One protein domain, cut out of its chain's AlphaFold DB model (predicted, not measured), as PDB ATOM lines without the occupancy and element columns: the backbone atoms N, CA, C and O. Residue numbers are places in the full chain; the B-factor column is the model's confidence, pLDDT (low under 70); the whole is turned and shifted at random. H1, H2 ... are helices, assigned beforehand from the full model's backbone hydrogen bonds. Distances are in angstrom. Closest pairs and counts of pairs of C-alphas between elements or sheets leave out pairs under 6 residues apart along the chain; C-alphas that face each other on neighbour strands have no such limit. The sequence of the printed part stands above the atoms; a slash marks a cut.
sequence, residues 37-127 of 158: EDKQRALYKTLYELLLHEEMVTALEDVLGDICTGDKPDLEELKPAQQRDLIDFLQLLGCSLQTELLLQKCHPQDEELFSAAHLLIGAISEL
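What this domain is: This is residues 37 to 127 of the 158 residues of the protein "Non-syndromic hearing impairment protein 5" of Limosa lapponica baueri (UniProt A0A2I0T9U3). Two pairs of helices, H1 beside H3 and H2 beside H4, pack loosely, with H3 crossing H2, while residues 93 to 107 make a wide loop at one end. The printed part has 91 residues with four named helices, H1 to H4, and no named strand: all helix, compact, radius of gyration of the C-alphas 12.3 A, spans 33 by 30 by 23 A.

How they stand to each other: H1, residues 37 to 50, touches H3, residues 80 to 92, at a shallow tilt of 31 degrees, opposite ways; the closest C-alphas, of Leu 43 and Leu 92, are 6.4 A apart. H2, residues 54 to 69, touches H4, residues 108 to 125, at a steep tilt of 41 degrees, opposite ways; H4 does so with residues 118 to 125 alone, closest C-alphas Thr 58 and Ser 125, 5.7 A. H2 and H3 only just touch, with 3 pairs of C-alphas within 8 A, closest Leu 60 and Leu 86, 6.5 A. H1 and H4 are apart. In H1, H2, H3 and H4 every O i to N i+4 pair is within hydrogen-bond range.

Where its parts are: H1 begins at C-alpha 37 (84.347, 130.783, 116.045); H4, 25.6 A long, ends at C-alpha 125 (64.201, 143.474, 125.380).

The domain as a whole: The printed part has no cut; H3 to H4 is a long link, and pLDDT is under 70 at residues 96 to 109.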
ATOM      1  N   GLU A  37      84.989 130.026 117.134       94.69
ATOM      2  CA  GLU A  37      84.347 130.783 116.045       94.69
ATOM      3  C   GLU A  37      83.002 130.171 115.621       94.69
ATOM      4  O   GLU A  37      82.014 130.888 115.467       94.69
ATOM      5  N   ASP A  38      82.929 128.843 115.515       95.06
ATOM      6  CA  ASP A  38      81.697 128.140 115.146       95.06
ATOM      7  C   ASP A  38      80.575 128.360 116.172       95.06
ATOM      8  O   ASP A  38      79.427 128.605 115.801       95.06
ATOM      9  N   LYS A  39      80.913 128.338 117.470       92.56
ATOM     10  CA  LYS A  39      79.961 128.572 118.567       92.56
ATOM     11  C   LYS A  39      79.515 130.034 118.599       92.56
ATOM     12  O   LYS A  39      78.330 130.307 118.773       92.56
ATOM     13  N   GLN A  40      80.439 130.969 118.374       93.94
ATOM     14  CA  GLN A  40      80.124 132.395 118.270       93.94
ATOM     15  C   GLN A  40      79.191 132.678 117.084       93.94
ATOM     16  O   GLN A  40      78.207 133.402 117.228       93.94
ATOM     17  N   ARG A  41      79.460 132.069 115.924       94.56
ATOM     18  CA  ARG A  41      78.626 132.195 114.724       94.56
ATOM     19  C   ARG A  41      77.238 131.596 114.931       94.56
ATOM     20  O   ARG A  41      76.260 132.205 114.507       94.56
ATOM     21  N   ALA A  42      77.151 130.434 115.580       95.31
ATOM     22  CA  ALA A  42      75.879 129.810 115.926       95.31
ATOM     23  C   ALA A  42      75.052 130.710 116.856       95.31
ATOM     24  O   ALA A  42      73.913 131.016 116.525       95.31
ATOM     25  N   LEU A  43      75.648 131.226 117.939       94.19
ATOM     26  CA  LEU A  43      74.980 132.157 118.859       94.19
ATOM     27  C   LEU A  43      74.487 133.418 118.156       94.19
ATOM     28  O   LEU A  43      73.344 133.820 118.351       94.19
ATOM     29  N   TYR A  44      75.335 134.030 117.325       92.88
ATOM     30  CA  TYR A  44      74.954 135.218 116.569       92.88
ATOM     31  C   TYR A  44      73.775 134.935 115.638       92.88
ATOM     32  O   TYR A  44      72.825 135.711 115.600       92.88
ATOM     33  N   LYS A  45      73.820 133.818 114.905       93.38
ATOM     34  CA  LYS A  45      72.756 133.433 113.980       93.38
ATOM     35  C   LYS A  45      71.437 133.197 114.719       93.38
ATOM     36  O   LYS A  45      70.429 133.769 114.321       93.38
ATOM     37  N   THR A  46      71.455 132.412 115.794       92.75
ATOM     38  CA  THR A  46      70.252 132.129 116.583       92.75
ATOM     39  C   THR A  46      69.696 133.407 117.212       92.75
ATOM     40  O   THR A  46      68.504 133.660 117.102       92.75
ATOM     41  N   LEU A  47      70.544 134.278 117.779       91.94
ATOM     42  CA  LEU A  47      70.102 135.581 118.292       91.94
ATOM     43  C   LEU A  47      69.467 136.437 117.192       91.94
ATOM     44  O   LEU A  47      68.410 137.028 117.390       91.94
ATOM     45  N   TYR A  48      70.096 136.497 116.019       90.81
ATOM     46  CA  TYR A  48      69.585 137.258 114.886       90.81
ATOM     47  C   TYR A  48      68.213 136.752 114.411       90.81
ATOM     48  O   TYR A  48      67.360 137.559 114.036       90.81
ATOM     49  N   GLU A  49      67.987 135.438 114.438       90.50
ATOM     50  CA  GLU A  49      66.690 134.826 114.139       90.50
ATOM     51  C   GLU A  49      65.658 135.139 115.232       90.50
ATOM     52  O   GLU A  49      64.542 135.532 114.908       90.50
ATOM     53  N   LEU A  50      66.034 135.082 116.514       88.75
ATOM     54  CA  LEU A  50      65.143 135.433 117.629       88.75
ATOM     55  C   LEU A  50      64.686 136.892 117.580       88.75
ATOM     56  O   LEU A  50      63.514 137.168 117.801       88.75
ATOM     57  N   LEU A  51      65.553 137.819 117.159       86.50
ATOM     58  CA  LEU A  51      65.183 139.221 116.931       86.50
ATOM     59  C   LEU A  51      64.052 139.388 115.883       86.50
ATOM     60  O   LEU A  51      63.649 140.512 115.586       86.50
ATOM     61  N   LEU A  52      63.632 138.331 115.152       85.62
ATOM     62  CA  LEU A  52      62.557 138.409 114.132       85.62
ATOM     63  C   LEU A  52      61.194 138.548 114.793       85.62
ATOM     64  O   LEU A  52      60.255 139.031 114.163       85.62
ATOM     65  N   HIS A  53      61.130 138.133 116.048       85.31
ATOM     66  CA  HIS A  53      59.926 137.951 116.812       85.31
ATOM     67  C   HIS A  53      60.177 138.586 118.174       85.31
ATOM     68  O   HIS A  53      60.922 138.049 118.985       85.31
ATOM     69  N   GLU A  54      59.605 139.762 118.406       80.25
ATOM     70  CA  GLU A  54      59.731 140.467 119.686       80.25
ATOM     71  C   GLU A  54      59.318 139.560 120.849       80.25
ATOM     72  O   GLU A  54      60.046 139.456 121.835       80.25
ATOM     73  N   GLU A  55      58.236 138.794 120.668       87.38
ATOM     74  CA  GLU A  55      57.750 137.854 121.676       87.38
ATOM     75  C   GLU A  55      58.806 136.813 122.075       87.38
ATOM     76  O   GLU A  55      58.805 136.324 123.200       87.38
ATOM     77  N   MET A  56      59.741 136.496 121.173       91.06
ATOM     78  CA  MET A  56      60.828 135.557 121.438       91.06
ATOM     79  C   MET A  56      61.950 136.178 122.257       91.06
ATOM     80  O   MET A  56      62.595 135.471 123.026       91.06
ATOM     81  N   VAL A  57      62.203 137.478 122.093       91.75
ATOM     82  CA  VAL A  57      63.208 138.200 122.877       91.75
ATOM     83  C   VAL A  57      62.731 138.334 124.319       91.75
ATOM     84  O   VAL A  57      63.492 138.013 125.227       91.75
ATOM     85  N   THR A  58      61.473 138.734 124.521       91.38
ATOM     86  CA  THR A  58      60.864 138.826 125.856       91.38
ATOM     87  C   THR A  58      60.800 137.459 126.526       91.38
ATOM     88  O   THR A  58      61.283 137.306 127.640       91.38
ATOM     89  N   ALA A  59      60.321 136.428 125.822       92.38
ATOM     90  CA  ALA A  59      60.285 135.084 126.389       92.38
ATOM     91  C   ALA A  59      61.688 134.548 126.724       92.38
ATOM     92  O   ALA A  59      61.860 133.835 127.709       92.38
ATOM     93  N   LEU A  60      62.713 134.883 125.928       92.38
ATOM     94  CA  LEU A  60      64.090 134.528 126.265       92.38
ATOM     95  C   LEU A  60      64.576 135.269 127.517       92.38
ATOM     96  O   LEU A  60      65.260 134.658 128.332       92.38
ATOM     97  N   GLU A  61      64.252 136.554 127.675       93.69
ATOM     98  CA  GLU A  61      64.575 137.311 128.889       93.69
ATOM     99  C   GLU A  61      63.947 136.663 130.127       93.69
ATOM    100  O   GLU A  61      64.671 136.365 131.077       93.69
ATOM    101  N   ASP A  62      62.645 136.370 130.082       91.56
ATOM    102  CA  ASP A  62      61.910 135.752 131.190       91.56
ATOM    103  C   ASP A  62      62.528 134.403 131.577       91.56
ATOM    104  O   ASP A  62      62.846 134.160 132.742       91.56
ATOM    105  N   VAL A  63      62.825 133.554 130.586       90.31
ATOM    106  CA  VAL A  63      63.471 132.252 130.809       90.31
ATOM    107  C   VAL A  63      64.856 132.406 131.443       90.31
ATOM    108  O   VAL A  63      65.212 131.639 132.338       90.31
ATOM    109  N   LEU A  64      65.665 133.374 130.999       89.94
ATOM    110  CA  LEU A  64      66.973 133.644 131.606       89.94
ATOM    111  C   LEU A  64      66.825 134.171 133.045       89.94
ATOM    112  O   LEU A  64      67.630 133.805 133.909       89.94
ATOM    113  N   GLY A  65      65.788 134.970 133.307       89.62
ATOM    114  CA  GLY A  65      65.408 135.461 134.629       89.62
ATOM    115  C   GLY A  65      65.039 134.334 135.593       89.62
ATOM    116  O   GLY A  65      65.645 134.233 136.663       89.62
ATOM    117  N   ASP A  66      64.141 133.438 135.182       88.06
ATOM    118  CA  ASP A  66      63.719 132.268 135.964       88.06
ATOM    119  C   ASP A  66      64.909 131.353 136.287       88.06
ATOM    120  O   ASP A  66      65.096 130.890 137.414       88.06
ATOM    121  N   ILE A  67      65.798 131.145 135.312       84.25
ATOM    122  CA  ILE A  67      67.038 130.390 135.515       84.25
ATOM    123  C   ILE A  67      67.931 131.054 136.576       84.25
ATOM    124  O   ILE A  67      68.528 130.359 137.403       84.25
ATOM    125  N   CYS A  68      68.029 132.386 136.573       83.25
ATOM    126  CA  CYS A  68      68.798 133.142 137.561       83.25
ATOM    127  C   CYS A  68      68.222 133.035 138.979       83.25
ATOM    128  O   CYS A  68      68.995 132.977 139.939       83.25
ATOM    129  N   THR A  69      66.896 133.027 139.129       83.75
ATOM    130  CA  THR A  69      66.223 132.901 140.434       83.75
ATOM    131  C   THR A  69      66.130 131.450 140.911       83.75
ATOM    132  O   THR A  69      65.921 131.207 142.101       83.75
ATOM    133  N   GLY A  70      66.378 130.487 140.017       78.00
ATOM    134  CA  GLY A  70      66.224 129.057 140.278       78.00
ATOM    135  C   GLY A  70      64.777 128.579 140.140       78.00
ATOM    136  O   GLY A  70      64.467 127.465 140.571       78.00
ATOM    137  N   ASP A  71      63.917 129.408 139.553       81.31
ATOM    138  CA  ASP A  71      62.544 129.073 139.214       81.31
ATOM    139  C   ASP A  71      62.497 128.201 137.949       81.31
ATOM    140  O   ASP A  71      63.476 128.042 137.211       81.31
ATOM    141  N   LYS A  72      61.355 127.547 137.723       82.00
ATOM    142  CA  LYS A  72      61.145 126.729 136.529       82.00
ATOM    143  C   LYS A  72      60.661 127.641 135.397       82.00
ATOM    144  O   LYS A  72      59.563 128.171 135.553       82.00
ATOM    145  N   PRO A  73      61.378 127.721 134.260       83.94
ATOM    146  CA  PRO A  73      60.913 128.505 133.127       83.94
ATOM    147  C   PRO A  73      59.581 127.986 132.594       83.94
ATOM    148  O   PRO A  73      59.446 126.780 132.336       83.94
ATOM    149  N   ASP A  74      58.617 128.885 132.423       83.00
ATOM    150  CA  ASP A  74      57.364 128.576 131.742       83.00
ATOM    151  C   ASP A  74      57.530 128.770 130.232       83.00
ATOM    152  O   ASP A  74      57.872 129.840 129.740       83.00
ATOM    153  N   LEU A  75      57.316 127.691 129.487       84.44
ATOM    154  CA  LEU A  75      57.394 127.679 128.030       84.44
ATOM    155  C   LEU A  75      56.035 127.343 127.400       84.44
ATOM    156  O   LEU A  75      55.947 127.259 126.175       84.44
ATOM    157  N   GLU A  76      54.987 127.112 128.199       82.94
ATOM    158  CA  GLU A  76      53.700 126.575 127.734       82.94
ATOM    159  C   GLU A  76      52.965 127.526 126.779       82.94
ATOM    160  O   GLU A  76      52.240 127.068 125.892       82.94
ATOM    161  N   GLU A  77      53.201 128.833 126.901       84.25
ATOM    162  CA  GLU A  77      52.606 129.857 126.033       84.25
ATOM    163  C   GLU A  77      53.243 129.916 124.631       84.25
ATOM    164  O   GLU A  77      52.638 130.426 123.680       84.25
ATOM    165  N   LEU A  78      54.443 129.352 124.464       87.00
ATOM    166  CA  LEU A  78      55.172 129.350 123.199       87.00
ATOM    167  C   LEU A  78      54.790 128.163 122.315       87.00
ATOM    168  O   LEU A  78      54.536 127.046 122.767       87.00
ATOM    169  N   LYS A  79      54.841 128.369 120.997       90.62
ATOM    170  CA  LYS A  79      54.663 127.272 120.038       90.62
ATOM    171  C   LYS A  79      55.824 126.274 120.154       90.62
ATOM    172  O   LYS A  79      56.957 126.686 120.387       90.62
ATOM    173  N   PRO A  80      55.622 124.983 119.830       89.12
ATOM    174  CA  PRO A  80      56.688 123.978 119.918       89.12
ATOM    175  C   PRO A  80      57.967 124.302 119.125       89.12
ATOM    176  O   PRO A  80      59.051 123.876 119.506       89.12
ATOM    177  N   ALA A  81      57.851 125.037 118.012       88.75
ATOM    178  CA  ALA A  81      59.013 125.503 117.251       88.75
ATOM    179  C   ALA A  81      59.799 126.579 118.020       88.75
ATOM    180  O   ALA A  81      61.003 126.454 118.180       88.75
ATOM    181  N   GLN A  82      59.092 127.556 118.590       89.50
ATOM    182  CA  GLN A  82      59.664 128.636 119.393       89.50
ATOM    183  C   GLN A  82      60.357 128.101 120.651       89.50
ATOM    184  O   GLN A  82      61.483 128.481 120.956       89.50
ATOM    185  N   GLN A  83      59.729 127.147 121.343       89.62
ATOM    186  CA  GLN A  83      60.351 126.471 122.486       89.62
ATOM    187  C   GLN A  83      61.690 125.831 122.105       89.62
ATOM    188  O   GLN A  83      62.657 125.919 122.857       89.62
ATOM    189  N   ARG A  84      61.761 125.196 120.927       89.12
ATOM    190  CA  ARG A  84      62.996 124.589 120.430       89.12
ATOM    191  C   ARG A  84      64.064 125.639 120.155       89.12
ATOM    192  O   ARG A  84      65.187 125.440 120.590       89.12
ATOM    193  N   ASP A  85      63.707 126.748 119.517       90.06
ATOM    194  CA  ASP A  85      64.652 127.826 119.215       90.06
ATOM    195  C   ASP A  85      65.267 128.420 120.499       90.06
ATOM    196  O   ASP A  85      66.475 128.654 120.559       90.06
ATOM    197  N   LEU A  86      64.465 128.590 121.562       90.25
ATOM    198  CA  LEU A  86      64.968 129.017 122.877       90.25
ATOM    199  C   LEU A  86      65.871 127.966 123.525       90.25
ATOM    200  O   LEU A  86      66.939 128.299 124.036       90.25
ATOM    201  N   ILE A  87      65.471 126.693 123.497       88.62
ATOM    202  CA  ILE A  87      66.279 125.598 124.050       88.62
ATOM    203  C   ILE A  87      67.617 125.489 123.310       88.62
ATOM    204  O   ILE A  87      68.653 125.338 123.957       88.62
ATOM    205  N   ASP A  88      67.616 125.602 121.984       89.50
ATOM    206  CA  ASP A  88      68.823 125.562 121.160       89.50
ATOM    207  C   ASP A  88      69.749 126.742 121.503       89.50
ATOM    208  O   ASP A  88      70.959 126.558 121.662       89.50
ATOM    209  N   PHE A  89      69.193 127.940 121.717       91.69
ATOM    210  CA  PHE A  89      69.960 129.093 122.196       91.69
ATOM    211  C   PHE A  89      70.580 128.845 123.581       91.69
ATOM    212  O   PHE A  89      71.772 129.086 123.783       91.69
ATOM    213  N   LEU A  90      69.811 128.307 124.529       89.12
ATOM    214  CA  LEU A  90      70.293 127.996 125.879       89.12
ATOM    215  C   LEU A  90      71.390 126.925 125.872       89.12
ATOM    216  O   LEU A  90      72.387 127.063 126.583       89.12
ATOM    217  N   GLN A  91      71.277 125.910 125.014       88.56
ATOM    218  CA  GLN A  91      72.329 124.909 124.826       88.56
ATOM    219  C   GLN A  91      73.626 125.534 124.310       88.56
ATOM    220  O   GLN A  91      74.715 125.169 124.763       88.56
ATOM    221  N   LEU A  92      73.536 126.521 123.413       90.81
ATOM    222  CA  LEU A  92      74.701 127.288 122.974       90.81
ATOM    223  C   LEU A  92      75.313 128.125 124.108       90.81
ATOM    224  O   LEU A  92      76.514 128.388 124.077       90.81
ATOM    225  N   LEU A  93      74.551 128.491 125.138       88.81
ATOM    226  CA  LEU A  93      75.081 129.119 126.356       88.81
ATOM    227  C   LEU A  93      75.670 128.116 127.361       88.81
ATOM    228  O   LEU A  93      76.245 128.530 128.362       88.81
ATOM    229  N   GLY A  94      75.584 126.811 127.083       83.19
ATOM    230  CA  GLY A  94      76.007 125.754 128.004       83.19
ATOM    231  C   GLY A  94      74.930 125.352 129.015       83.19
ATOM    232  O   GLY A  94      75.170 124.483 129.850       83.19
ATOM    233  N   CYS A  95      73.728 125.924 128.920       79.25
ATOM    234  CA  CYS A  95      72.593 125.554 129.753       79.25
ATOM    235  C   CYS A  95      71.838 124.385 129.120       79.25
ATOM    236  O   CYS A  95      71.400 124.457 127.974       79.25
ATOM    237  N   SER A  96      71.637 123.307 129.876       69.69
ATOM    238  CA  SER A  96      70.734 122.232 129.462       69.69
ATOM    239  C   SER A  96      69.491 122.225 130.346       69.69
ATOM    240  O   SER A  96      69.577 122.074 131.565       69.69
ATOM    241  N   LEU A  97      68.327 122.392 129.721       66.12
ATOM    242  CA  LEU A  97      67.026 122.136 130.332       66.12
ATOM    243  C   LEU A  97      66.730 120.640 130.179       66.12
ATOM    244  O   LEU A  97      66.144 120.216 129.185       66.12
ATOM    245  N   GLN A  98      67.182 119.814 131.125       56.62
ATOM    246  CA  GLN A  98      66.654 118.451 131.236       56.62
ATOM    247  C   GLN A  98      65.347 118.477 132.027       56.62
ATOM    248  O   GLN A  98      65.208 119.212 133.000       56.62
ATOM    249  N   THR A  99      64.393 117.669 131.570       49.19
ATOM    250  CA  THR A  99      62.945 117.784 131.793       49.19
ATOM    251  C   THR A  99      62.469 117.782 133.249       49.19
ATOM    252  O   THR A  99      61.289 118.031 133.462       49.19
ATOM    253  N   GLU A 100      63.307 117.549 134.263       46.41
ATOM    254  CA  GLU A 100      62.771 117.308 135.610       46.41
ATOM    255  C   GLU A 100      63.394 118.041 136.789       46.41
ATOM    256  O   GLU A 100      62.645 118.271 137.726       46.41
ATOM    257  N   LEU A 101      64.657 118.469 136.819       47.38
ATOM    258  CA  LEU A 101      65.140 119.256 137.964       47.38
ATOM    259  C   LEU A 101      66.569 119.732 137.738       47.38
ATOM    260  O   LEU A 101      67.458 118.922 137.490       47.38
ATOM    261  N   LEU A 102      66.760 121.029 137.978       47.91
ATOM    262  CA  LEU A 102      68.034 121.728 138.117       47.91
ATOM    263  C   LEU A 102      68.795 121.904 136.801       47.91
ATOM    264  O   LEU A 102      69.191 120.936 136.153       47.91
ATOM    265  N   LEU A 103      69.104 123.166 136.472       52.22
ATOM    266  CA  LEU A 103      70.293 123.453 135.678       52.22
ATOM    267  C   LEU A 103      71.436 122.627 136.263       52.22
ATOM    268  O   LEU A 103      71.848 122.833 137.410       52.22
ATOM    269  N   GLN A 104      71.955 121.683 135.484       54.03
ATOM    270  CA  GLN A 104      73.245 121.109 135.804       54.03
ATOM    271  C   GLN A 104      74.216 122.288 135.781       54.03
ATOM    272  O   GLN A 104      74.309 122.951 134.749       54.03
ATOM    273  N   LYS A 105      74.818 122.616 136.938       51.44
ATOM    274  CA  LYS A 105      75.682 123.794 137.095       51.44
ATOM    275  C   LYS A 105      76.580 123.917 135.872       51.44
ATOM    276  O   LYS A 105      77.407 123.033 135.631       51.44
ATOM    277  N   CYS A 106      76.361 124.992 135.123       54.28
ATOM    278  CA  CYS A 106      77.216 125.416 134.033       54.28
ATOM    279  C   CYS A 106      78.674 125.348 134.499       54.28
ATOM    280  O   CYS A 106      78.980 125.633 135.664       54.28
ATOM    281  N   HIS A 107      79.599 124.961 133.618       62.81
ATOM    282  CA  HIS A 107      81.013 125.136 133.935       62.81
ATOM    283  C   HIS A 107      81.223 126.628 134.284       62.81
ATOM    284  O   HIS A 107      80.555 127.463 133.684       62.81
ATOM    285  N   PRO A 108      82.126 127.033 135.196       63.56
ATOM    286  CA  PRO A 108      82.361 128.455 135.481       63.56
ATOM    287  C   PRO A 108      82.520 129.374 134.248       63.56
ATOM    288  O   PRO A 108      82.135 130.535 134.295       63.56
ATOM    289  N   GLN A 109      83.036 128.861 133.121       66.06
ATOM    290  CA  GLN A 109      83.075 129.607 131.852       66.06
ATOM    291  C   GLN A 109      81.687 129.820 131.226       66.06
ATOM    292  O   GLN A 109      81.431 130.868 130.638       66.06
ATOM    293  N   ASP A 110      80.797 128.843 131.365       78.94
ATOM    294  CA  ASP A 110      79.410 128.918 130.922       78.94
ATOM    295  C   ASP A 110      78.574 129.821 131.855       78.94
ATOM    296  O   ASP A 110      77.652 130.472 131.384       78.94
ATOM    297  N   GLU A 111      78.923 129.960 133.145       84.75
ATOM    298  CA  GLU A 111      78.287 130.942 134.051       84.75
ATOM    299  C   GLU A 111      78.603 132.396 133.649       84.75
ATOM    300  O   GLU A 111      77.711 133.251 133.627       84.75
ATOM    301  N   GLU A 112      79.861 132.690 133.289       89.69
ATOM    302  CA  GLU A 112      80.250 134.009 132.766       89.69
ATOM    303  C   GLU A 112      79.557 134.301 131.425       89.69
ATOM    304  O   GLU A 112      79.060 135.409 131.210       89.69
ATOM    305  N   LEU A 113      79.503 133.308 130.530       91.69
ATOM    306  CA  LEU A 113      78.821 133.424 129.240       91.69
ATOM    307  C   LEU A 113      77.319 133.652 129.407       91.69
ATOM    308  O   LEU A 113      76.759 134.530 128.752       91.69
ATOM    309  N   PHE A 114      76.683 132.895 130.296       91.12
ATOM    310  CA  PHE A 114      75.271 133.039 130.614       91.12
ATOM    311  C   PHE A 114      74.965 134.432 131.163       91.12
ATOM    312  O   PHE A 114      74.051 135.096 130.685       91.12
ATOM    313  N   SER A 115      75.774 134.921 132.105       90.75
ATOM    314  CA  SER A 115      75.608 136.263 132.678       90.75
ATOM    315  C   SER A 115      75.740 137.356 131.612       90.75
ATOM    316  O   SER A 115      74.961 138.307 131.586       90.75
ATOM    317  N   ALA A 116      76.708 137.209 130.702       94.06
ATOM    318  CA  ALA A 116      76.881 138.118 129.575       94.06
ATOM    319  C   ALA A 116      75.679 138.073 128.615       94.06
ATOM    320  O   ALA A 116      75.261 139.113 128.112       94.06
ATOM    321  N   ALA A 117      75.111 136.889 128.373       93.94
ATOM    322  CA  ALA A 117      73.919 136.726 127.550       93.94
ATOM    323  C   ALA A 117      72.679 137.328 128.200       93.94
ATOM    324  O   ALA A 117      72.001 138.105 127.543       93.94
ATOM    325  N   HIS A 118      72.429 137.065 129.479       93.38
ATOM    326  CA  HIS A 118      71.314 137.666 130.206       93.38
ATOM    327  C   HIS A 118      71.375 139.199 130.163       93.38
ATOM    328  O   HIS A 118      70.386 139.839 129.821       93.38
ATOM    329  N   LEU A 119      72.557 139.792 130.372       94.00
ATOM    330  CA  LEU A 119      72.727 141.241 130.260       94.00
ATOM    331  C   LEU A 119      72.484 141.763 128.833       94.00
ATOM    332  O   LEU A 119      71.904 142.832 128.664       94.00
ATOM    333  N   LEU A 120      72.927 141.031 127.805       94.88
ATOM    334  CA  LEU A 120      72.667 141.400 126.409       94.88
ATOM    335  C   LEU A 120      71.176 141.331 126.076       94.88
ATOM    336  O   LEU A 120      70.657 142.258 125.467       94.88
ATOM    337  N   ILE A 121      70.510 140.237 126.449       94.81
ATOM    338  CA  ILE A 121      69.097 140.013 126.143       94.81
ATOM    339  C   ILE A 121      68.223 141.025 126.876       94.81
ATOM    340  O   ILE A 121      67.394 141.632 126.212       94.81
ATOM    341  N   GLY A 122      68.477 141.304 128.159       93.56
ATOM    342  CA  GLY A 122      67.762 142.359 128.887       93.56
ATOM    343  C   GLY A 122      67.942 143.743 128.249       93.56
ATOM    344  O   GLY A 122      67.002 144.512 128.099       93.56
ATOM    345  N   ALA A 123      69.144 144.060 127.751       93.00
ATOM    346  CA  ALA A 123      69.349 145.314 127.023       93.00
ATOM    347  C   ALA A 123      68.608 145.358 125.672       93.00
ATOM    348  O   ALA A 123      68.278 146.440 125.191       93.00
ATOM    349  N   ILE A 124      68.396 144.207 125.030       93.69
ATOM    350  CA  ILE A 124      67.663 144.100 123.764       93.69
ATOM    351  C   ILE A 124      66.150 144.149 124.013       93.69
ATOM    352  O   ILE A 124      65.459 144.810 123.246       93.69
ATOM    353  N   SER A 125      65.633 143.491 125.051       92.62
ATOM    354  CA  SER A 125      64.201 143.474 125.380       92.62
ATOM    355  C   SER A 125      63.675 144.840 125.828       92.62
ATOM    356  O   SER A 125      62.514 145.159 125.596       92.62
ATOM    357  N   GLU A 126      64.537 145.695 126.386       91.94
ATOM    358  CA  GLU A 126      64.214 147.098 126.675       91.94
ATOM    359  C   GLU A 126      64.041 147.967 125.409       91.94
ATOM    360  O   GLU A 126      63.535 149.093 125.484       91.94
ATOM    361  N   LEU A 127      64.480 147.497 124.233       91.12
ATOM    362  CA  LEU A 127      64.333 148.236 122.980       91.12
ATOM    363  C   LEU A 127      62.906 148.124 122.445       91.12
ATOM    364  O   LEU A 127      62.322 147.050 122.398       91.12
TER     365      LEU A 127